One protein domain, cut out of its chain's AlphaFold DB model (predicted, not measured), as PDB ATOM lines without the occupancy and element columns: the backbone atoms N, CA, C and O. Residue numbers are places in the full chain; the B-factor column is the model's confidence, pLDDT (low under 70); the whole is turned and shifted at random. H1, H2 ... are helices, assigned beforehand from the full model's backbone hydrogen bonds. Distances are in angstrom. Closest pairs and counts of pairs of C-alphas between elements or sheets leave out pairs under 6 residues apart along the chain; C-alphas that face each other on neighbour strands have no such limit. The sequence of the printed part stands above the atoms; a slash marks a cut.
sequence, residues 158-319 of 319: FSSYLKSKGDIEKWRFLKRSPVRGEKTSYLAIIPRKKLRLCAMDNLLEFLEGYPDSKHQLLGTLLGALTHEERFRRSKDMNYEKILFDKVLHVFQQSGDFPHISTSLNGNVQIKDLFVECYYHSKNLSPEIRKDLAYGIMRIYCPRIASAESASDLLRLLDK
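Overview. This is residues 158 to 319 of the 319 residues of an uncharacterized protein of Candidatus Marinimicrobia bacterium (UniProt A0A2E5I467). A compact helical bundle has H3 at its core, with H1, H2, H6 and H7 packed round it; H5 and H8 make an antiparallel pair on the outside, H8 crossing H7 almost at right angles. The long link between H1 and H2 loops far out from this body and reaches its outermost part near Ile 189, while little H4 sits near H1. The printed part has 162 residues with eight named helices, H1 to H8 in order along the chain, and no named strand; its class is all helix. The whole is compact, with a radius of gyration of the C-alphas of 15.2 A, and its C-alphas span 47 by 34 by 30 A, the loop adding to the longest span.

Arrangement. H1, residues 158 to 173, touches the hub H3, residues 214 to 225, which touches four other helices. Their closest C-alphas, those of Lys 165 and Gly 219, are 4.1 A apart, at a shallow tilt of 32 degrees, the same way. H2, residues 199 to 208, forms a helical hairpin with H3: the C-alphas of Phe 206 and Leu 217 come closest at 5.4 A, and the shallow tilt of 33 degrees is only just short of steep. H6, residues 266 to 280, touches H2 with closest C-alphas Met 200 and Lys 271, 7.6 A apart, opposite ways at a shallow tilt of 19 degrees. Residues 274 to 278 of H6 alone touch H3, through its residues 221 to 225 alone; the C-alphas of Ala 224 and Tyr 278 are closest at 4.9 A, at a steep tilt of 42 degrees. H7, residues 286 to 300, touches H3 at Leu 225 and Arg 289, whose C-alphas are closest at 6.5 A, opposite ways at a shallow tilt of 6 degrees. H6 and H7 are a helical hairpin, closest at the C-alphas of Leu 273 and Leu 292, 5.6 A apart. H8, residues 307 to 317, touches H7 about perpendicular at 80 degrees, with the C-alphas of Tyr 294 and Ala 310 closest at 4.9 A. H5, residues 237 to 250, touches H8 opposite ways at a shallow tilt of 11 degrees; the C-alphas of Val 250 and Leu 313 are closest at 6.9 A. H5 and H1 only just touch, with 3 pairs of C-alphas within 8 A, the closest those of Phe 158 and Lys 241 at 7.2 A. H4, residues 228 to 232, is close to H1 but not clearly touching, with the C-alphas of Glu 169 and Phe 231 closest at 7.0 A. Every O i to N i+4 pair is within hydrogen-bond range in H1, H2, H3, H5, H7 and H8; H6 has 10 of 11, and H4 has 0 of 1, with 1 of 2 O i to N i+3 pairs within range.

Along the chain. H1 begins at C-alpha 158, (-7.301, -5.453, -2.530), and is 22.1 A long. H2 is 14.5 A, H3 16.8 A and H4 8.2 A long. H5 measures 19.7 A, H6 21.5 A and H7 20.9 A. H6 begins at C-alpha 266, (-14.076, -20.862, 15.958). H8, 15.4 A long, ends at C-alpha 317, (-17.787, -17.259, -5.815).

Size, cuts and confidence. The C-alphas farthest apart are those of Ile 189 and Arg 303, at 47.9 A. The printed part has no cut and ends at the chain's last residue, Lys 319. The links H1 to H2, of 25 residues, and H5 to H6, of 15, are long. The mean pLDDT of the printed part is 81.0; residues 181 to 197 and 254 to 267 are under 70.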
ATOM      1  N   PHE A 158      -7.047  -4.575  -1.391       88.19
ATOM      2  CA  PHE A 158      -7.301  -5.453  -2.530       88.19
ATOM      3  C   PHE A 158      -6.056  -6.258  -2.925       88.19
ATOM      4  O   PHE A 158      -6.147  -7.481  -3.041       88.19
ATOM      5  N   SER A 159      -4.889  -5.612  -3.057       86.06
ATOM      6  CA  SER A 159      -3.630  -6.297  -3.399       86.06
ATOM      7  C   SER A 159      -3.266  -7.392  -2.381       86.06
ATOM      8  O   SER A 159      -2.926  -8.515  -2.766       86.06
ATOM      9  N   SER A 160      -3.452  -7.119  -1.083       87.12
ATOM     10  CA  SER A 160      -3.237  -8.085   0.005       87.12
ATOM     11  C   SER A 160      -4.178  -9.291  -0.077       87.12
ATOM     12  O   SER A 160      -3.731 -10.436   0.031       87.12
ATOM     13  N   TYR A 161      -5.473  -9.052  -0.308       91.19
ATOM     14  CA  TYR A 161      -6.465 -10.110  -0.522       91.19
ATOM     15  C   TYR A 161      -6.121 -10.971  -1.746       91.19
ATOM     16  O   TYR A 161      -6.029 -12.200  -1.647       91.19
ATOM     17  N   LEU A 162      -5.892 -10.327  -2.893       89.56
ATOM     18  CA  LEU A 162      -5.683 -11.003  -4.169       89.56
ATOM     19  C   LEU A 162      -4.413 -11.856  -4.146       89.56
ATOM     20  O   LEU A 162      -4.404 -12.986  -4.647       89.56
ATOM     21  N   LYS A 163      -3.346 -11.344  -3.526       86.62
ATOM     22  CA  LYS A 163      -2.082 -12.064  -3.377       86.62
ATOM     23  C   LYS A 163      -2.263 -13.357  -2.586       86.62
ATOM     24  O   LYS A 163      -1.894 -14.423  -3.088       86.62
ATOM     25  N   SER A 164      -2.855 -13.283  -1.393       89.69
ATOM     26  CA  SER A 164      -3.065 -14.462  -0.545       89.69
ATOM     27  C   SER A 164      -3.985 -15.484  -1.207       89.69
ATOM     28  O   SER A 164      -3.649 -16.669  -1.248       89.69
ATOM     29  N   LYS A 165      -5.083 -15.033  -1.827       92.38
ATOM     30  CA  LYS A 165      -5.978 -15.901  -2.609       92.38
ATOM     31  C   LYS A 165      -5.232 -16.622  -3.728       92.38
ATOM     32  O   LYS A 165      -5.272 -17.850  -3.824       92.38
ATOM     33  N   GLY A 166      -4.497 -15.865  -4.541       89.31
ATOM     34  CA  GLY A 166      -3.745 -16.399  -5.669       89.31
ATOM     35  C   GLY A 166      -2.656 -17.394  -5.261       89.31
ATOM     36  O   GLY A 166      -2.388 -18.335  -6.012       89.31
ATOM     37  N   ASP A 167      -2.036 -17.228  -4.088       87.62
ATOM     38  CA  ASP A 167      -1.039 -18.171  -3.573       87.62
ATOM     39  C   ASP A 167      -1.668 -19.512  -3.163       87.62
ATOM     40  O   ASP A 167      -1.132 -20.559  -3.546       87.62
ATOM     41  N   ILE A 168      -2.827 -19.504  -2.491       91.00
ATOM     42  CA  ILE A 168      -3.556 -20.734  -2.134       91.00
ATOM     43  C   ILE A 168      -3.975 -21.509  -3.383       91.00
ATOM     44  O   ILE A 168      -3.679 -22.698  -3.517       91.00
ATOM     45  N   GLU A 169      -4.584 -20.833  -4.353       90.50
ATOM     46  CA  GLU A 169      -4.993 -21.457  -5.612       90.50
ATOM     47  C   GLU A 169      -3.801 -21.995  -6.410       90.50
ATOM     48  O   GLU A 169      -3.852 -23.090  -6.975       90.50
ATOM     49  N   LYS A 170      -2.689 -21.249  -6.440       86.44
ATOM     50  CA  LYS A 170      -1.447 -21.697  -7.077       86.44
ATOM     51  C   LYS A 170      -0.914 -22.953  -6.399       86.44
ATOM     52  O   LYS A 170      -0.448 -23.856  -7.093       86.44
ATOM     53  N   TRP A 171      -0.940 -23.036  -5.073       87.25
ATOM     54  CA  TRP A 171      -0.478 -24.223  -4.353       87.25
ATOM     55  C   TRP A 171      -1.371 -25.440  -4.608       87.25
ATOM     56  O   TRP A 171      -0.821 -26.518  -4.863       87.25
ATOM     57  N   ARG A 172      -2.694 -25.251  -4.690       87.06
ATOM     58  CA  ARG A 172      -3.662 -26.284  -5.104       87.06
ATOM     59  C   ARG A 172      -3.400 -26.778  -6.522       87.06
ATOM     60  O   ARG A 172      -3.222 -27.978  -6.728       87.06
ATOM     61  N   PHE A 173      -3.258 -25.867  -7.488       84.62
ATOM     62  CA  PHE A 173      -2.914 -26.211  -8.875       84.62
ATOM     63  C   PHE A 173      -1.605 -27.014  -8.963       84.62
ATOM     64  O   PHE A 173      -1.469 -27.947  -9.752       84.62
ATOM     65  N   LEU A 174      -0.632 -26.675  -8.116       83.94
ATOM     66  CA  LEU A 174       0.650 -27.370  -8.024       83.94
ATOM     67  C   LEU A 174       0.615 -28.643  -7.170       83.94
ATOM     68  O   LEU A 174       1.681 -29.224  -6.953       83.94
ATOM     69  N   LYS A 175      -0.567 -29.060  -6.699       85.25
ATOM     70  CA  LYS A 175      -0.794 -30.240  -5.854       85.25
ATOM     71  C   LYS A 175       0.116 -30.272  -4.621       85.25
ATOM     72  O   LYS A 175       0.640 -31.318  -4.244       85.25
ATOM     73  N   ARG A 176       0.371 -29.105  -4.018       84.81
ATOM     74  CA  ARG A 176       1.123 -29.011  -2.758       84.81
ATOM     75  C   ARG A 176       0.198 -29.340  -1.596       84.81
ATOM     76  O   ARG A 176      -0.920 -28.839  -1.587       84.81
ATOM     77  N   SER A 177       0.674 -30.112  -0.622       84.38
ATOM     78  CA  SER A 177      -0.076 -30.338   0.618       84.38
ATOM     79  C   SER A 177      -0.297 -29.007   1.362       84.38
ATOM     80  O   SER A 177       0.620 -28.171   1.387       84.38
ATOM     81  N   PRO A 178      -1.491 -28.784   1.943       84.94
ATOM     82  CA  PRO A 178      -1.757 -27.632   2.782       84.94
ATOM     83  C   PRO A 178      -1.081 -27.738   4.153       84.94
ATOM     84  O   PRO A 178      -0.845 -26.699   4.754       84.94
ATOM     85  N   VAL A 179      -0.712 -28.936   4.628       83.12
ATOM     86  CA  VAL A 179      -0.158 -29.178   5.974       83.12
ATOM     87  C   VAL A 179       1.310 -29.621   5.891       83.12
ATOM     88  O   VAL A 179       1.747 -30.260   4.933       83.12
ATOM     89  N   ARG A 180       2.124 -29.267   6.895       72.69
ATOM     90  CA  ARG A 180       3.510 -29.749   6.978       72.69
ATOM     91  C   ARG A 180       3.536 -31.256   7.250       72.69
ATOM     92  O   ARG A 180       2.896 -31.735   8.172       72.69
ATOM     93  N   GLY A 181       4.370 -31.989   6.515       60.62
ATOM     94  CA  GLY A 181       4.750 -33.358   6.884       60.62
ATOM     95  C   GLY A 181       3.800 -34.478   6.446       60.62
ATOM     96  O   GLY A 181       4.174 -35.640   6.603       60.62
ATOM     97  N   GLU A 182       2.652 -34.182   5.831       55.41
ATOM     98  CA  GLU A 182       1.839 -35.224   5.196       55.41
ATOM     99  C   GLU A 182       2.606 -35.859   4.025       55.41
ATOM    100  O   GLU A 182       3.018 -35.201   3.066       55.41
ATOM    101  N   LYS A 183       2.838 -37.171   4.123       46.97
ATOM    102  CA  LYS A 183       3.600 -37.972   3.148       46.97
ATOM    103  C   LYS A 183       2.858 -38.196   1.817       46.97
ATOM    104  O   LYS A 183       3.379 -38.895   0.955       46.97
ATOM    105  N   THR A 184       1.669 -37.629   1.627       42.03
ATOM    106  CA  THR A 184       0.729 -37.980   0.548       42.03
ATOM    107  C   THR A 184       0.880 -37.193  -0.756       42.03
ATOM    108  O   THR A 184       0.103 -37.418  -1.682       42.03
ATOM    109  N   SER A 185       1.893 -36.332  -0.931       42.84
ATOM    110  CA  SER A 185       2.158 -35.768  -2.266       42.84
ATOM    111  C   SER A 185       3.085 -36.676  -3.082       42.84
ATOM    112  O   SER A 185       4.287 -36.756  -2.805       42.84
ATOM    113  N   TYR A 186       2.545 -37.293  -4.137       39.88
ATOM    114  CA  TYR A 186       3.314 -37.783  -5.285       39.88
ATOM    115  C   TYR A 186       4.406 -36.754  -5.651       39.88
ATOM    116  O   TYR A 186       4.090 -35.598  -5.927       39.88
ATOM    117  N   LEU A 187       5.673 -37.199  -5.664       38.94
ATOM    118  CA  LEU A 187       6.942 -36.444  -5.792       38.94
ATOM    119  C   LEU A 187       7.645 -36.081  -4.467       38.94
ATOM    120  O   LEU A 187       7.996 -34.928  -4.198       38.94
ATOM    121  N   ALA A 188       8.000 -37.120  -3.711       37.09
ATOM    122  CA  ALA A 188       9.001 -37.105  -2.641       37.09
ATOM    123  C   ALA A 188      10.462 -36.923  -3.146       37.09
ATOM    124  O   ALA A 188      11.364 -37.618  -2.695       37.09
ATOM    125  N   ILE A 189      10.726 -35.987  -4.072       42.97
ATOM    126  CA  ILE A 189      12.077 -35.748  -4.641       42.97
ATOM    127  C   ILE A 189      12.553 -34.306  -4.417       42.97
ATOM    128  O   ILE A 189      13.199 -33.711  -5.275       42.97
ATOM    129  N   ILE A 190      12.211 -33.668  -3.292       42.88
ATOM    130  CA  ILE A 190      12.789 -32.350  -2.987       42.88
ATOM    131  C   ILE A 190      13.301 -32.311  -1.538       42.88
ATOM    132  O   ILE A 190      12.497 -32.469  -0.618       42.88
ATOM    133  N   PRO A 191      14.620 -32.113  -1.320       39.69
ATOM    134  CA  PRO A 191      15.244 -32.183  -0.002       39.69
ATOM    135  C   PRO A 191      14.642 -31.216   1.027       39.69
ATOM    136  O   PRO A 191      14.362 -30.052   0.737       39.69
ATOM    137  N   ARG A 192      14.526 -31.714   2.262       43.81
ATOM    138  CA  ARG A 192      13.869 -31.136   3.452       43.81
ATOM    139  C   ARG A 192      14.476 -29.844   4.039       43.81
ATOM    140  O   ARG A 192      14.058 -29.435   5.112       43.81
ATOM    141  N   LYS A 193      15.446 -29.180   3.396       38.75
ATOM    142  CA  LYS A 193      16.248 -28.110   4.042       38.75
ATOM    143  C   LYS A 193      15.896 -26.654   3.700       38.75
ATOM    144  O   LYS A 193      16.677 -25.759   3.993       38.75
ATOM    145  N   LYS A 194      14.718 -26.369   3.147       42.97
ATOM    146  CA  LYS A 194      14.196 -24.990   3.092       42.97
ATOM    147  C   LYS A 194      12.729 -25.012   3.485       42.97
ATOM    148  O   LYS A 194      11.982 -25.761   2.858       42.97
ATOM    149  N   LEU A 195      12.359 -24.238   4.512       45.88
ATOM    150  CA  LEU A 195      10.980 -24.037   4.968       45.88
ATOM    151  C   LEU A 195      10.053 -23.928   3.754       45.88
ATOM    152  O   LEU A 195      10.049 -22.926   3.037       45.88
ATOM    153  N   ARG A 196       9.299 -24.990   3.477       54.66
ATOM    154  CA  ARG A 196       8.231 -24.928   2.491       54.66
ATOM    155  C   ARG A 196       7.033 -24.385   3.231       54.66
ATOM    156  O   ARG A 196       6.371 -25.158   3.910       54.66
ATOM    157  N   LEU A 197       6.798 -23.081   3.103       62.25
ATOM    158  CA  LEU A 197       5.496 -22.516   3.440       62.25
ATOM    159  C   LEU A 197       4.412 -23.397   2.811       62.25
ATOM    160  O   LEU A 197       4.477 -23.694   1.606       62.25
ATOM    161  N   CYS A 198       3.472 -23.845   3.631       76.38
ATOM    162  CA  CYS A 198       2.259 -24.517   3.190       76.38
ATOM    163  C   CYS A 198       1.039 -23.619   3.435       76.38
ATOM    164  O   CYS A 198       1.125 -22.598   4.116       76.38
ATOM    165  N   ALA A 199      -0.096 -23.988   2.841       86.56
ATOM    166  CA  ALA A 199      -1.354 -23.247   2.950       86.56
ATOM    167  C   ALA A 199      -1.767 -22.997   4.410       86.56
ATOM    168  O   ALA A 199      -2.202 -21.898   4.743       86.56
ATOM    169  N   MET A 200      -1.567 -23.998   5.271       89.06
ATOM    170  CA  MET A 200      -1.880 -23.926   6.694       89.06
ATOM    171  C   MET A 200      -0.959 -22.969   7.448       89.06
ATOM    172  O   MET A 200      -1.449 -22.231   8.288       89.06
ATOM    173  N   ASP A 201       0.342 -22.927   7.139       85.88
ATOM    174  CA  ASP A 201       1.262 -21.986   7.797       85.88
ATOM    175  C   ASP A 201       0.790 -20.538   7.594       85.88
ATOM    176  O   ASP A 201       0.707 -19.784   8.557       85.88
ATOM    177  N   ASN A 202       0.404 -20.183   6.361       86.50
ATOM    178  CA  ASN A 202      -0.158 -18.865   6.063       86.50
ATOM    179  C   ASN A 202      -1.469 -18.623   6.825       86.50
ATOM    180  O   ASN A 202      -1.673 -17.541   7.365       86.50
ATOM    181  N   LEU A 203      -2.371 -19.613   6.861       90.06
ATOM    182  CA  LEU A 203      -3.631 -19.487   7.594       90.06
ATOM    183  C   LEU A 203      -3.380 -19.224   9.086       90.06
ATOM    184  O   LEU A 203      -4.004 -18.333   9.651       90.06
ATOM    185  N   LEU A 204      -2.473 -19.977   9.710       87.81
ATOM    186  CA  LEU A 204      -2.118 -19.819  11.120       87.81
ATOM    187  C   LEU A 204      -1.477 -18.458  11.386       87.81
ATOM    188  O   LEU A 204      -1.945 -17.743  12.265       87.81
ATOM    189  N   GLU A 205      -0.488 -18.072  10.578       86.38
ATOM    190  CA  GLU A 205       0.169 -16.766  10.672       86.38
ATOM    191  C   GLU A 205      -0.848 -15.624  10.568       86.38
ATOM    192  O   GLU A 205      -0.821 -14.690  11.365       86.38
ATOM    193  N   PHE A 206      -1.794 -15.702   9.628       88.69
ATOM    194  CA  PHE A 206      -2.805 -14.659   9.474       88.69
ATOM    195  C   PHE A 206      -3.883 -14.699  10.560       88.69
ATOM    196  O   PHE A 206      -4.399 -13.643  10.908       88.69
ATOM    197  N   LEU A 207      -4.219 -15.858  11.126       86.38
ATOM    198  CA  LEU A 207      -5.104 -15.926  12.294       86.38
ATOM    199  C   LEU A 207      -4.442 -15.321  13.543       86.38
ATOM    200  O   LEU A 207      -5.124 -14.660  14.320       86.38
ATOM    201  N   GLU A 208      -3.136 -15.527  13.725       85.19
ATOM    202  CA  GLU A 208      -2.357 -14.985  14.847       85.19
ATOM    203  C   GLU A 208      -2.070 -13.486  14.691       85.19
ATOM    204  O   GLU A 208      -2.177 -12.736  15.657       85.19
ATOM    205  N   GLY A 209      -1.753 -13.035  13.474       81.94
ATOM    206  CA  GLY A 209      -1.483 -11.630  13.143       81.94
ATOM    207  C   GLY A 209      -2.733 -10.769  12.936       81.94
ATOM    208  O   GLY A 209      -2.638  -9.658  12.417       81.94
ATOM    209  N   TYR A 210      -3.916 -11.281  13.269       78.56
ATOM    210  CA  TYR A 210      -5.164 -10.530  13.183       78.56
ATOM    211  C   TYR A 210      -5.197  -9.423  14.263       78.56
ATOM    212  O   TYR A 210      -4.834  -9.712  15.404       78.56
ATOM    213  N   PRO A 211      -5.656  -8.178  13.987       80.50
ATOM    214  CA  PRO A 211      -6.391  -7.695  12.806       80.50
ATOM    215  C   PRO A 211      -5.546  -7.217  11.617       80.50
ATOM    216  O   PRO A 211      -6.104  -6.982  10.543       80.50
ATOM    217  N   ASP A 212      -4.231  -7.087  11.764       83.94
ATOM    218  CA  ASP A 212      -3.365  -6.477  10.742       83.94
ATOM    219  C   ASP A 212      -3.293  -7.301   9.441       83.94
ATOM    220  O   ASP A 212      -3.035  -6.780   8.355       83.94
ATOM    221  N   SER A 213      -3.589  -8.596   9.532       85.12
ATOM    222  CA  SER A 213      -3.616  -9.573   8.436       85.12
ATOM    223  C   SER A 213      -4.998  -9.779   7.787       85.12
ATOM    224  O   SER A 213      -5.162 -10.694   6.974       85.12
ATOM    225  N   LYS A 214      -6.026  -8.997   8.149       89.00
ATOM    226  CA  LYS A 214      -7.439  -9.307   7.835       89.00
ATOM    227  C   LYS A 214      -7.738  -9.542   6.351       89.00
ATOM    228  O   LYS A 214      -8.544 -10.411   6.024       89.00
ATOM    229  N   HIS A 215      -7.082  -8.832   5.439       90.00
ATOM    230  CA  HIS A 215      -7.277  -9.019   3.995       90.00
ATOM    231  C   HIS A 215      -6.572 -10.278   3.481       90.00
ATOM    232  O   HIS A 215      -7.118 -11.013   2.658       90.00
ATOM    233  N   GLN A 216      -5.382 -10.566   4.007       91.06
ATOM    234  CA  GLN A 216      -4.616 -11.768   3.704       91.06
ATOM    235  C   GLN A 216      -5.331 -13.025   4.212       91.06
ATOM    236  O   GLN A 216      -5.357 -14.036   3.503       91.06
ATOM    237  N   LEU A 217      -5.943 -12.956   5.398       91.69
ATOM    238  CA  LEU A 217      -6.785 -14.018   5.946       91.69
ATOM    239  C   LEU A 217      -7.991 -14.279   5.034       91.69
ATOM    240  O   LEU A 217      -8.224 -15.426   4.648       91.69
ATOM    241  N   LEU A 218      -8.691 -13.223   4.602       93.19
ATOM    242  CA  LEU A 218      -9.840 -13.347   3.703       93.19
ATOM    243  C   LEU A 218      -9.425 -13.997   2.384       93.19
ATOM    244  O   LEU A 218     -10.059 -14.948   1.933       93.19
ATOM    245  N   GLY A 219      -8.334 -13.512   1.786       93.62
ATOM    246  CA  GLY A 219      -7.790 -14.072   0.554       93.62
ATOM    247  C   GLY A 219      -7.442 -15.547   0.707       93.62
ATOM    248  O   GLY A 219      -7.807 -16.359  -0.138       93.62
ATOM    249  N   THR A 220      -6.810 -15.916   1.821       93.81
ATOM    250  CA  THR A 220      -6.450 -17.306   2.131       93.81
ATOM    251  C   THR A 220      -7.685 -18.208   2.188       93.81
ATOM    252  O   THR A 220      -7.735 -19.221   1.489       93.81
ATOM    253  N   LEU A 221      -8.705 -17.816   2.955       95.00
ATOM    254  CA  LEU A 221      -9.938 -18.589   3.130       95.00
ATOM    255  C   LEU A 221     -10.748 -18.681   1.826       95.00
ATOM    256  O   LEU A 221     -11.159 -19.770   1.423       95.00
ATOM    257  N   LEU A 222     -10.911 -17.565   1.106       94.38
ATOM    258  CA  LEU A 222     -11.607 -17.552  -0.183       94.38
ATOM    259  C   LEU A 222     -10.844 -18.326  -1.265       94.38
ATOM    260  O   LEU A 222     -11.468 -18.973  -2.102       94.38
ATOM    261  N   GLY A 223      -9.510 -18.343  -1.220       93.56
ATOM    262  CA  GLY A 223      -8.682 -19.154  -2.113       93.56
ATOM    263  C   GLY A 223      -8.875 -20.661  -1.916       93.56
ATOM    264  O   GLY A 223      -8.734 -21.422  -2.876       93.56
ATOM    265  N   ALA A 224      -9.239 -21.115  -0.713       93.44
ATOM    266  CA  ALA A 224      -9.641 -22.505  -0.479       93.44
ATOM    267  C   ALA A 224     -11.046 -22.802  -1.032       93.44
ATOM    268  O   ALA A 224     -11.265 -23.888  -1.561       93.44
ATOM    269  N   LEU A 225     -11.959 -21.824  -0.996       92.31
ATOM    270  CA  LEU A 225     -13.314 -21.937  -1.553       92.31
ATOM    271  C   LEU A 225     -13.397 -21.810  -3.079       92.31
ATOM    272  O   LEU A 225     -14.416 -22.205  -3.659       92.31
ATOM    273  N   THR A 226     -12.374 -21.253  -3.740       88.06
ATOM    274  CA  THR A 226     -12.392 -21.052  -5.194       88.06
ATOM    275  C   THR A 226     -12.550 -22.383  -5.936       88.06
ATOM    276  O   THR A 226     -11.707 -23.281  -5.810       88.06
ATOM    277  N   HIS A 227     -13.593 -22.475  -6.765       83.75
ATOM    278  CA  HIS A 227     -13.825 -23.593  -7.678       83.75
ATOM    279  C   HIS A 227     -12.706 -23.706  -8.731       83.75
ATOM    280  O   HIS A 227     -12.175 -22.692  -9.183       83.75
ATOM    281  N   GLU A 228     -12.335 -24.925  -9.143       76.62
ATOM    282  CA  GLU A 228     -11.188 -25.142 -10.047       76.62
ATOM    283  C   GLU A 228     -11.344 -24.407 -11.388       76.62
ATOM    284  O   GLU A 228     -10.376 -23.856 -11.915       76.62
ATOM    285  N   GLU A 229     -12.562 -24.328 -11.921       77.19
ATOM    286  CA  GLU A 229     -12.835 -23.644 -13.192       77.19
ATOM    287  C   GLU A 229     -12.495 -22.148 -13.137       77.19
ATOM    288  O   GLU A 229     -12.030 -21.568 -14.123       77.19
ATOM    289  N   ARG A 230     -12.604 -21.528 -11.953       80.38
ATOM    290  CA  ARG A 230     -12.242 -20.121 -11.752       80.38
ATOM    291  C   ARG A 230     -10.744 -19.872 -11.724       80.38
ATOM    292  O   ARG A 230     -10.329 -18.727 -11.885       80.38
ATOM    293  N   PHE A 231      -9.908 -20.904 -11.599       77.06
ATOM    294  CA  PHE A 231      -8.453 -20.731 -11.623       77.06
ATOM    295  C   PHE A 231      -7.945 -20.071 -12.903       77.06
ATOM    296  O   PHE A 231      -6.869 -19.472 -12.893       77.06
ATOM    297  N   ARG A 232      -8.691 -20.192 -14.008       75.00
ATOM    298  CA  ARG A 232      -8.359 -19.507 -15.260       75.00
ATOM    299  C   ARG A 232      -8.547 -17.998 -15.142       75.00
ATOM    300  O   ARG A 232      -7.722 -17.262 -15.663       75.00
ATOM    301  N   ARG A 233      -9.572 -17.549 -14.409       82.12
ATOM    302  CA  ARG A 233      -9.936 -16.135 -14.235       82.12
ATOM    303  C   ARG A 233      -9.313 -15.477 -13.012       82.12
ATOM    304  O   ARG A 233      -9.302 -14.262 -12.938       82.12
ATOM    305  N   SER A 234      -8.722 -16.224 -12.085       79.06
ATOM    306  CA  SER A 234      -8.184 -15.645 -10.845       79.06
ATOM    307  C   SER A 234      -6.899 -14.818 -10.997       79.06
ATOM    308  O   SER A 234      -6.242 -14.458 -10.019       79.06
ATOM    309  N   LYS A 235      -6.497 -14.547 -12.242       79.62
ATOM    310  CA  LYS A 235      -5.461 -13.574 -12.608       79.62
ATOM    311  C   LYS A 235      -6.005 -12.391 -13.405       79.62
ATOM    312  O   LYS A 235      -5.224 -11.522 -13.762       79.62
ATOM    313  N   ASP A 236      -7.306 -12.360 -13.666       87.81
ATOM    314  CA  ASP A 236      -8.002 -11.194 -14.193       87.81
ATOM    315  C   ASP A 236      -8.268 -10.237 -13.023       87.81
ATOM    316  O   ASP A 236      -9.155 -10.465 -12.198       87.81
ATOM    317  N   MET A 237      -7.438  -9.201 -12.902       86.31
ATOM    318  CA  MET A 237      -7.508  -8.250 -11.791       86.31
ATOM    319  C   MET A 237      -8.800  -7.438 -11.794       86.31
ATOM    320  O   MET A 237      -9.371  -7.230 -10.726       86.31
ATOM    321  N   ASN A 238      -9.304  -7.050 -12.967       88.38
ATOM    322  CA  ASN A 238     -10.566  -6.319 -13.084       88.38
ATOM    323  C   ASN A 238     -11.736  -7.176 -12.600       88.38
ATOM    324  O   ASN A 238     -12.569  -6.726 -11.809       88.38
ATOM    325  N   TYR A 239     -11.761  -8.442 -13.018       90.19
ATOM    326  CA  TYR A 239     -12.749  -9.395 -12.533       90.19
ATOM    327  C   TYR A 239     -12.674  -9.586 -11.015       90.19
ATOM    328  O   TYR A 239     -13.689  -9.503 -10.319       90.19
ATOM    329  N   GLU A 240     -11.470  -9.814 -10.490       91.38
ATOM    330  CA  GLU A 240     -11.251 -10.024  -9.060       91.38
ATOM    331  C   GLU A 240     -11.566  -8.782  -8.228       91.38
ATOM    332  O   GLU A 240     -12.049  -8.920  -7.106       91.38
ATOM    333  N   LYS A 241     -11.361  -7.579  -8.773       91.19
ATOM    334  CA  LYS A 241     -11.711  -6.321  -8.113       91.19
ATOM    335  C   LYS A 241     -13.223  -6.174  -7.969       91.19
ATOM    336  O   LYS A 241     -13.705  -5.966  -6.859       91.19
ATOM    337  N   ILE A 242     -13.974  -6.398  -9.051       92.00
ATOM    338  CA  ILE A 242     -15.446  -6.395  -9.024       92.00
ATOM    339  C   ILE A 242     -15.972  -7.447  -8.040       92.00
ATOM    340  O   ILE A 242     -16.924  -7.197  -7.299       92.00
ATOM    341  N   LEU A 243     -15.374  -8.641  -8.031       91.62
ATOM    342  CA  LEU A 243     -15.755  -9.699  -7.101       91.62
ATOM    343  C   LEU A 243     -15.446  -9.315  -5.652       91.62
ATOM    344  O   LEU A 243     -16.286  -9.533  -4.783       91.62
ATOM    345  N   PHE A 244     -14.270  -8.749  -5.391       92.12
ATOM    346  CA  PHE A 244     -13.873  -8.290  -4.066       92.12
ATOM    347  C   PHE A 244     -14.859  -7.251  -3.527       92.12
ATOM    348  O   PHE A 244     -15.354  -7.408  -2.415       92.12
ATOM    349  N   ASP A 245     -15.243  -6.267  -4.341       91.06
ATOM    350  CA  ASP A 245     -16.207  -5.239  -3.940       91.06
ATOM    351  C   ASP A 245     -17.604  -5.842  -3.659       91.06
ATOM    352  O   ASP A 245     -18.267  -5.465  -2.692       91.06
ATOM    353  N   LYS A 246     -18.033  -6.858  -4.426       92.00
ATOM    354  CA  LYS A 246     -19.271  -7.616  -4.143       92.00
ATOM    355  C   LYS A 246     -19.192  -8.429  -2.851       92.00
ATOM    356  O   LYS A 246     -20.179  -8.512  -2.126       92.00
ATOM    357  N   VAL A 247     -18.039  -9.028  -2.559       91.06
ATOM    358  CA  VAL A 247     -17.800  -9.749  -1.300       91.06
ATOM    359  C   VAL A 247     -17.882  -8.783  -0.116       91.06
ATOM    360  O   VAL A 247     -18.574  -9.083   0.854       91.06
ATOM    361  N   LEU A 248     -17.267  -7.600  -0.212       89.06
ATOM    362  CA  LEU A 248     -17.397  -6.549   0.805       89.06
ATOM    363  C   LEU A 248     -18.858  -6.122   1.010       89.06
ATOM    364  O   LEU A 248     -19.293  -5.938   2.146       89.06
ATOM    365  N   HIS A 249     -19.637  -6.042  -0.070       88.19
ATOM    366  CA  HIS A 249     -21.060  -5.724   0.014       88.19
ATOM    367  C   HIS A 249     -21.880  -6.799   0.749       88.19
ATOM    368  O   HIS A 249     -22.723  -6.451   1.572       88.19
ATOM    369  N   VAL A 250     -21.611  -8.095   0.527       86.12
ATOM    370  CA  VAL A 250     -22.246  -9.194   1.296       86.12
ATOM    371  C   VAL A 250     -21.933  -9.091   2.783       86.12
ATOM    372  O   VAL A 250     -22.776  -9.370   3.632       86.12
ATOM    373  N   PHE A 251     -20.731  -8.630   3.100       84.12
ATOM    374  CA  PHE A 251     -20.308  -8.345   4.460       84.12
ATOM    375  C   PHE A 251     -20.921  -7.052   5.039       84.12
ATOM    376  O   PHE A 251     -20.642  -6.688   6.180       84.12
ATOM    377  N   GLN A 252     -21.783  -6.357   4.285       80.06
ATOM    378  CA  GLN A 252     -22.352  -5.053   4.640       80.06
ATOM    379  C   GLN A 252     -21.271  -4.031   5.023       80.06
ATOM    380  O   GLN A 252     -21.471  -3.199   5.906       80.06
ATOM    381  N   GLN A 253     -20.107  -4.110   4.371       71.19
ATOM    382  CA  GLN A 253     -18.974  -3.229   4.626       71.19
ATOM    383  C   GLN A 253     -18.749  -2.257   3.474       71.19
ATOM    384  O   GLN A 253     -18.771  -2.636   2.302       71.19
ATOM    385  N   SER A 254     -18.472  -0.997   3.817       60.72
ATOM    386  CA  SER A 254     -18.019   0.024   2.874       60.72
ATOM    387  C   SER A 254     -16.504   0.206   2.998       60.72
ATOM    388  O   SER A 254     -16.024   0.868   3.915       60.72
ATOM    389  N   GLY A 255     -15.743  -0.380   2.072       60.06
ATOM    390  CA  GLY A 255     -14.313  -0.102   1.878       60.06
ATOM    391  C   GLY A 255     -13.323  -0.880   2.756       60.06
ATOM    392  O   GLY A 255     -12.242  -1.199   2.266       60.06
ATOM    393  N   ASP A 256     -13.669  -1.229   3.999       68.06
ATOM    394  CA  ASP A 256     -12.799  -2.005   4.901       68.06
ATOM    395  C   ASP A 256     -13.615  -2.784   5.955       68.06
ATOM    396  O   ASP A 256     -14.799  -2.527   6.140       68.06
ATOM    397  N   PHE A 257     -12.988  -3.737   6.650       68.00
ATOM    398  CA  PHE A 257     -13.586  -4.546   7.715       68.00
ATOM    399  C   PHE A 257     -13.430  -3.886   9.101       68.00
ATOM    400  O   PHE A 257     -12.300  -3.825   9.612       68.00
ATOM    401  N   PRO A 258     -14.526  -3.430   9.741       55.09
ATOM    402  CA  PRO A 258     -14.526  -2.763  11.032       55.09
ATOM    403  C   PRO A 258     -14.716  -3.798  12.141       55.09
ATOM    404  O   PRO A 258     -15.820  -4.042  12.611       55.09
ATOM    405  N   HIS A 259     -13.604  -4.387  12.571       58.84
ATOM    406  CA  HIS A 259     -13.502  -5.265  13.739       58.84
ATOM    407  C   HIS A 259     -14.272  -6.598  13.677       58.84
ATOM    408  O   HIS A 259     -15.439  -6.705  13.323       58.84
ATOM    409  N   ILE A 260     -13.573  -7.657  14.081       60.53
ATOM    410  CA  ILE A 260     -14.008  -9.050  13.961       60.53
ATOM    411  C   ILE A 260     -13.845  -9.731  15.311       60.53
ATOM    412  O   ILE A 260     -12.880  -9.478  16.034       60.53
ATOM    413  N   SER A 261     -14.785 -10.617  15.634       60.12
ATOM    414  CA  SER A 261     -14.728 -11.471  16.816       60.12
ATOM    415  C   SER A 261     -13.904 -12.728  16.521       60.12
ATOM    416  O   SER A 261     -14.403 -13.691  15.943       60.12
ATOM    417  N   THR A 262     -12.634 -12.750  16.927       58.75
ATOM    418  CA  THR A 262     -11.812 -13.970  16.905       58.75
ATOM    419  C   THR A 262     -12.004 -14.756  18.202       58.75
ATOM    420  O   THR A 262     -11.127 -14.784  19.065       58.75
ATOM    421  N   SER A 263     -13.160 -15.397  18.394       60.62
ATOM    422  CA  SER A 263     -13.272 -16.373  19.488       60.62
ATOM    423  C   SER A 263     -12.432 -17.615  19.150       60.62
ATOM    424  O   SER A 263     -12.664 -18.243  18.116       60.62
ATOM    425  N   LEU A 264     -11.492 -17.992  20.025       51.28
ATOM    426  CA  LEU A 264     -10.529 -19.095  19.842       51.28
ATOM    427  C   LEU A 264     -11.160 -20.442  19.423       51.28
ATOM    428  O   LEU A 264     -10.562 -21.170  18.634       51.28
ATOM    429  N   ASN A 265     -12.383 -20.753  19.869       54.03
ATOM    430  CA  ASN A 265     -13.075 -22.003  19.513       54.03
ATOM    431  C   ASN A 265     -13.525 -22.061  18.041       54.03
ATOM    432  O   ASN A 265     -13.595 -23.145  17.466       54.03
ATOM    433  N   GLY A 266     -13.774 -20.915  17.395       60.56
ATOM    434  CA  GLY A 266     -14.076 -20.862  15.958       60.56
ATOM    435  C   GLY A 266     -12.867 -21.203  15.078       60.56
ATOM    436  O   GLY A 266     -13.028 -21.644  13.941       60.56
ATOM    437  N   ASN A 267     -11.653 -21.066  15.622       68.50
ATOM    438  CA  ASN A 267     -10.415 -21.243  14.871       68.50
ATOM    439  C   ASN A 267     -10.027 -22.715  14.670       68.50
ATOM    440  O   ASN A 267      -9.213 -22.990  13.797       68.50
ATOM    441  N   VAL A 268     -10.553 -23.663  15.453       73.88
ATOM    442  CA  VAL A 268     -10.273 -25.097  15.229       73.88
ATOM    443  C   VAL A 268     -11.086 -25.601  14.041       73.88
ATOM    444  O   VAL A 268     -10.511 -26.059  13.059       73.88
ATOM    445  N   GLN A 269     -12.405 -25.384  14.064       85.38
ATOM    446  CA  GLN A 269     -13.304 -25.815  12.991       85.38
ATOM    447  C   GLN A 269     -12.916 -25.218  11.628       85.38
ATOM    448  O   GLN A 269     -12.984 -25.905  10.610       85.38
ATOM    449  N   ILE A 270     -12.464 -23.957  11.588       89.44
ATOM    450  CA  ILE A 270     -12.081 -23.331  10.318       89.44
ATOM    451  C   ILE A 270     -10.816 -23.938   9.703       89.44
ATOM    452  O   ILE A 270     -10.698 -23.959   8.481       89.44
ATOM    453  N   LYS A 271      -9.883 -24.450  10.518       90.44
ATOM    454  CA  LYS A 271      -8.661 -25.101  10.019       90.44
ATOM    455  C   LYS A 271      -9.002 -26.408   9.314       90.44
ATOM    456  O   LYS A 271      -8.520 -26.628   8.206       90.44
ATOM    457  N   ASP A 272      -9.864 -27.219   9.917       90.31
ATOM    458  CA  ASP A 272     -10.280 -28.504   9.347       90.31
ATOM    459  C   ASP A 272     -11.073 -28.284   8.053       90.31
ATOM    460  O   ASP A 272     -10.719 -28.813   7.000       90.31
ATOM    461  N   LEU A 273     -12.060 -27.382   8.087       93.19
ATOM    462  CA  LEU A 273     -12.838 -27.000   6.905       93.19
ATOM    463  C   LEU A 273     -11.962 -26.423   5.783       93.19
ATOM    464  O   LEU A 273     -12.202 -26.693   4.605       93.19
ATOM    465  N   PHE A 274     -10.933 -25.644   6.127       94.06
ATOM    466  CA  PHE A 274      -9.969 -25.127   5.160       94.06
ATOM    467  C   PHE A 274      -9.192 -26.253   4.470       94.06
ATOM    468  O   PHE A 274      -9.050 -26.221   3.247       94.06
ATOM    469  N   VAL A 275      -8.701 -27.245   5.223       91.81
ATOM    470  CA  VAL A 275      -7.968 -28.397   4.669       91.81
ATOM    471  C   VAL A 275      -8.862 -29.214   3.742       91.81
ATOM    472  O   VAL A 275      -8.450 -29.507   2.616       91.81
ATOM    473  N   GLU A 276     -10.091 -29.501   4.170       91.44
ATOM    474  CA  GLU A 276     -11.080 -30.226   3.367       91.44
ATOM    475  C   GLU A 276     -11.373 -29.497   2.050       91.44
ATOM    476  O   GLU A 276     -11.240 -30.070   0.963       91.44
ATOM    477  N   CYS A 277     -11.661 -28.193   2.118       92.19
ATOM    478  CA  CYS A 277     -11.906 -27.381   0.927       92.19
ATOM    479  C   CYS A 277     -10.686 -27.322  -0.001       92.19
ATOM    480  O   CYS A 277     -10.811 -27.404  -1.227       92.19
ATOM    481  N   TYR A 278      -9.488 -27.213   0.579       91.25
ATOM    482  CA  TYR A 278      -8.239 -27.154  -0.165       91.25
ATOM    483  C   TYR A 278      -7.988 -28.443  -0.965       91.25
ATOM    484  O   TYR A 278      -7.642 -28.367  -2.151       91.25
ATOM    485  N   TYR A 279      -8.161 -29.617  -0.344       87.62
ATOM    486  CA  TYR A 279      -7.912 -30.914  -0.979       87.62
ATOM    487  C   TYR A 279      -8.998 -31.305  -1.979       87.62
ATOM    488  O   TYR A 279      -8.690 -31.711  -3.103       87.62
ATOM    489  N   HIS A 280     -10.263 -31.159  -1.593       85.31
ATOM    490  CA  HIS A 280     -11.374 -31.778  -2.311       85.31
ATOM    491  C   HIS A 280     -12.015 -30.886  -3.357       85.31
ATOM    492  O   HIS A 280     -13.038 -31.241  -3.912       85.31
ATOM    493  N   SER A 281     -11.392 -29.774  -3.721       80.75
ATOM    494  CA  SER A 281     -12.004 -28.753  -4.573       80.75
ATOM    495  C   SER A 281     -12.613 -29.137  -5.933       80.75
ATOM    496  O   SER A 281     -13.324 -28.314  -6.500       80.75
ATOM    497  N   LYS A 282     -12.346 -30.337  -6.469       80.38
ATOM    498  CA  LYS A 282     -13.041 -30.869  -7.658       80.38
ATOM    499  C   LYS A 282     -14.364 -31.561  -7.328       80.38
ATOM    500  O   LYS A 282     -15.292 -31.515  -8.117       80.38
ATOM    501  N   ASN A 283     -14.411 -32.222  -6.174       81.31
ATOM    502  CA  ASN A 283     -15.498 -33.092  -5.724       81.31
ATOM    503  C   ASN A 283     -15.965 -32.667  -4.323       81.31
ATOM    504  O   ASN A 283     -16.297 -33.506  -3.487       81.31
ATOM    505  N   LEU A 284     -15.874 -31.372  -4.027       80.75
ATOM    506  CA  LEU A 284     -16.113 -30.856  -2.692       80.75
ATOM    507  C   LEU A 284     -17.616 -30.857  -2.444       80.75
ATOM    508  O   LEU A 284     -18.364 -30.289  -3.240       80.75
ATOM    509  N   SER A 285     -18.043 -31.477  -1.346       87.31
ATOM    510  CA  SER A 285     -19.452 -31.465  -0.960       87.31
ATOM    511  C   SER A 285     -19.933 -30.006  -0.815       87.31
ATOM    512  O   SER A 285     -19.227 -29.184  -0.208       87.31
ATOM    513  N   PRO A 286     -21.105 -29.654  -1.380       89.56
ATOM    514  CA  PRO A 286     -21.703 -28.332  -1.204       89.56
ATOM    515  C   PRO A 286     -21.833 -27.927   0.268       89.56
ATOM    516  O   PRO A 286     -21.667 -26.755   0.602       89.56
ATOM    517  N   GLU A 287     -22.068 -28.897   1.151       92.38
ATOM    518  CA  GLU A 287     -22.194 -28.721   2.596       92.38
ATOM    519  C   GLU A 287     -20.871 -28.252   3.216       92.38
ATOM    520  O   GLU A 287     -20.855 -27.226   3.890       92.38
ATOM    521  N   ILE A 288     -19.742 -28.896   2.895       91.75
ATOM    522  CA  ILE A 288     -18.419 -28.489   3.414       91.75
ATOM    523  C   ILE A 288     -18.059 -27.066   2.957       91.75
ATOM    524  O   ILE A 288     -17.548 -26.259   3.739       91.75
ATOM    525  N   ARG A 289     -18.361 -26.716   1.695       93.38
ATOM    526  CA  ARG A 289     -18.171 -25.339   1.191       93.38
ATOM    527  C   ARG A 289     -19.011 -24.345   1.971       93.38
ATOM    528  O   ARG A 289     -18.531 -23.261   2.298       93.38
ATOM    529  N   LYS A 290     -20.267 -24.705   2.231       94.81
ATOM    530  CA  LYS A 290     -21.222 -23.869   2.955       94.81
ATOM    531  C   LYS A 290     -20.788 -23.666   4.399       94.81
ATOM    532  O   LYS A 290     -20.867 -22.538   4.878       94.81
ATOM    533  N   ASP A 291     -20.248 -24.694   5.043       94.75
ATOM    534  CA  ASP A 291     -19.720 -24.612   6.403       94.75
ATOM    535  C   ASP A 291     -18.492 -23.702   6.482       94.75
ATOM    536  O   ASP A 291     -18.420 -22.839   7.363       94.75
ATOM    537  N   LEU A 292     -17.551 -23.809   5.532       94.75
ATOM    538  CA  LEU A 292     -16.412 -22.888   5.483       94.75
ATOM    539  C   LEU A 292     -16.870 -21.453   5.186       94.75
ATOM    540  O   LEU A 292     -16.426 -20.523   5.857       94.75
ATOM    541  N   ALA A 293     -17.783 -21.258   4.230       94.69
ATOM    542  CA  ALA A 293     -18.353 -19.945   3.932       94.69
ATOM    543  C   ALA A 293     -19.053 -19.342   5.159       94.69
ATOM    544  O   ALA A 293     -18.852 -18.170   5.469       94.69
ATOM    545  N   TYR A 294     -19.808 -20.145   5.909       93.31
ATOM    546  CA  TYR A 294     -20.426 -19.729   7.162       93.31
ATOM    547  C   TYR A 294     -19.383 -19.365   8.228       93.31
ATOM    548  O   TYR A 294     -19.514 -18.333   8.885       93.31
ATOM    549  N   GLY A 295     -18.302 -20.141   8.351       91.69
ATOM    550  CA  GLY A 295     -17.158 -19.812   9.207       91.69
ATOM    551  C   GLY A 295     -16.528 -18.460   8.858       91.69
ATOM    552  O   GLY A 295     -16.293 -17.643   9.747       91.69
ATOM    553  N   ILE A 296     -16.343 -18.174   7.565       92.12
ATOM    554  CA  ILE A 296     -15.873 -16.867   7.080       92.12
ATOM    555  C   ILE A 296     -16.865 -15.765   7.468       92.12
ATOM    556  O   ILE A 296     -16.450 -14.756   8.034       92.12
ATOM    557  N   MET A 297     -18.169 -15.954   7.238       90.62
ATOM    558  CA  MET A 297     -19.190 -14.972   7.635       90.62
ATOM    559  C   MET A 297     -19.152 -14.692   9.143       90.62
ATOM    560  O   MET A 297     -19.296 -13.545   9.550       90.62
ATOM    561  N   ARG A 298     -18.926 -15.707   9.987       88.56
ATOM    562  CA  ARG A 298     -18.821 -15.528  11.446       88.56
ATOM    563  C   ARG A 298     -17.593 -14.733  11.869       88.56
ATOM    564  O   ARG A 298     -17.673 -13.996  12.847       88.56
ATOM    565  N   ILE A 299     -16.485 -14.885  11.147       86.69
ATOM    566  CA  ILE A 299     -15.285 -14.072  11.339       86.69
ATOM    567  C   ILE A 299     -15.613 -12.635  10.914       86.69
ATOM    568  O   ILE A 299     -15.637 -11.733  11.740       86.69
ATOM    569  N   TYR A 300     -15.971 -12.406   9.656       87.12
ATOM    570  CA  TYR A 300     -16.047 -11.045   9.121       87.12
ATOM    571  C   TYR A 300     -17.300 -10.262   9.535       87.12
ATOM    572  O   TYR A 300     -17.223  -9.046   9.694       87.12
ATOM    573  N   CYS A 301     -18.444 -10.925   9.732       86.69
ATOM    574  CA  CYS A 301     -19.746 -10.287   9.971       86.69
ATOM    575  C   CYS A 301     -20.672 -11.128  10.871       86.69
ATOM    576  O   CYS A 301     -21.761 -11.531  10.445       86.69
ATOM    577  N   PRO A 302     -20.307 -11.372  12.143       86.25
ATOM    578  CA  PRO A 302     -21.034 -12.296  13.016       86.25
ATOM    579  C   PRO A 302     -22.516 -11.948  13.221       86.25
ATOM    580  O   PRO A 302     -23.317 -12.847  13.442       86.25
ATOM    581  N   ARG A 303     -22.899 -10.667  13.121       85.81
ATOM    582  CA  ARG A 303     -24.287 -10.206  13.324       85.81
ATOM    583  C   ARG A 303     -25.266 -10.688  12.255       85.81
ATOM    584  O   ARG A 303     -26.452 -10.794  12.538       85.81
ATOM    585  N   ILE A 304     -24.775 -10.937  11.044       86.19
ATOM    586  CA  ILE A 304     -25.590 -11.322   9.884       86.19
ATOM    587  C   ILE A 304     -25.234 -12.719   9.368       86.19
ATOM    588  O   ILE A 304     -25.806 -13.174   8.380       86.19
ATOM    589  N   ALA A 305     -24.278 -13.394  10.014       88.50
ATOM    590  CA  ALA A 305     -23.840 -14.719   9.621       88.50
ATOM    591  C   ALA A 305     -25.005 -15.708   9.745       88.50
ATOM    592  O   ALA A 305     -25.455 -16.038  10.841       88.50
ATOM    593  N   SER A 306     -25.475 -16.203   8.605       91.06
ATOM    594  CA  SER A 306     -26.535 -17.197   8.498       91.06
ATOM    595  C   SER A 306     -26.206 -18.217   7.407       91.06
ATOM    596  O   SER A 306     -25.305 -18.030   6.584       91.06
ATOM    597  N   ALA A 307     -26.955 -19.319   7.376       91.56
ATOM    598  CA  ALA A 307     -26.859 -20.290   6.288       91.56
ATOM    599  C   ALA A 307     -27.211 -19.668   4.920       91.56
ATOM    600  O   ALA A 307     -26.682 -20.101   3.892       91.56
ATOM    601  N   GLU A 308     -28.090 -18.664   4.903       92.69
ATOM    602  CA  GLU A 308     -28.482 -17.934   3.698       92.69
ATOM    603  C   GLU A 308     -27.347 -17.027   3.212       92.69
ATOM    604  O   GLU A 308     -26.899 -17.184   2.078       92.69
ATOM    605  N   SER A 309     -26.767 -16.203   4.094       91.19
ATOM    606  CA  SER A 309     -25.653 -15.315   3.732       91.19
ATOM    607  C   SER A 309     -24.414 -16.090   3.263       91.19
ATOM    608  O   SER A 309     -23.715 -15.669   2.343       91.19
ATOM    609  N   ALA A 310     -24.147 -17.259   3.858       92.94
ATOM    610  CA  ALA A 310     -23.098 -18.169   3.394       92.94
ATOM    611  C   ALA A 310     -23.386 -18.717   1.985       92.94
ATOM    612  O   ALA A 310     -22.474 -18.833   1.165       92.94
ATOM    613  N   SER A 311     -24.652 -19.018   1.682       93.88
ATOM    614  CA  SER A 311     -25.062 -19.466   0.346       93.88
ATOM    615  C   SER A 311     -24.911 -18.347  -0.685       93.88
ATOM    616  O   SER A 311     -24.458 -18.607  -1.798       93.88
ATOM    617  N   ASP A 312     -25.223 -17.104  -0.322       92.88
ATOM    618  CA  ASP A 312     -25.039 -15.946  -1.201       92.88
ATOM    619  C   ASP A 312     -23.567 -15.678  -1.506       92.88
ATOM    620  O   ASP A 312     -23.211 -15.459  -2.667       92.88
ATOM    621  N   LEU A 313     -22.693 -15.790  -0.499       93.19
ATOM    622  CA  LEU A 313     -21.248 -15.730  -0.706       93.19
ATOM    623  C   LEU A 313     -20.793 -16.802  -1.709       93.19
ATOM    624  O   LEU A 313     -20.081 -16.483  -2.659       93.19
ATOM    625  N   LEU A 314     -21.237 -18.053  -1.563       93.00
ATOM    626  CA  LEU A 314     -20.891 -19.119  -2.510       93.00
ATOM    627  C   LEU A 314     -21.416 -18.850  -3.924       93.00
ATOM    628  O   LEU A 314     -20.658 -18.984  -4.882       93.00
ATOM    629  N   ARG A 315     -22.663 -18.383  -4.073       92.12
ATOM    630  CA  ARG A 315     -23.228 -18.005  -5.383       92.12
ATOM    631  C   ARG A 315     -22.411 -16.913  -6.073       92.12
ATOM    632  O   ARG A 315     -22.341 -16.897  -7.298       92.12
ATOM    633  N   LEU A 316     -21.811 -15.987  -5.321       90.69
ATOM    634  CA  LEU A 316     -20.891 -14.991  -5.879       90.69
ATOM    635  C   LEU A 316     -19.549 -15.602  -6.291       90.69
ATOM    636  O   LEU A 316     -18.965 -15.180  -7.288       90.69
ATOM    637  N   LEU A 317     -19.048 -16.575  -5.530       88.00
ATOM    638  CA  LEU A 317     -17.787 -17.259  -5.815       88.00
ATOM    639  C   LEU A 317     -17.889 -18.296  -6.944       88.00
ATOM    640  O   LEU A 317     -16.856 -18.693  -7.473       88.00
ATOM    641  N   ASP A 318     -19.093 -18.721  -7.314       87.06
ATOM    642  CA  ASP A 318     -19.316 -19.681  -8.403       87.06
ATOM    643  C   ASP A 318     -19.618 -19.006  -9.753       87.06
ATOM    644  O   ASP A 318     -19.573 -19.661 -10.792       87.06
ATOM    645  N   LYS A 319     -19.863 -17.691  -9.752       78.44
ATOM    646  CA  LYS A 319     -19.889 -16.852 -10.961       78.44
ATOM    647  C   LYS A 319     -18.465 -16.525 -11.431       78.44
ATOM    648  O   LYS A 319     -18.291 -16.304 -12.651       78.44
TER     649      LYS A 319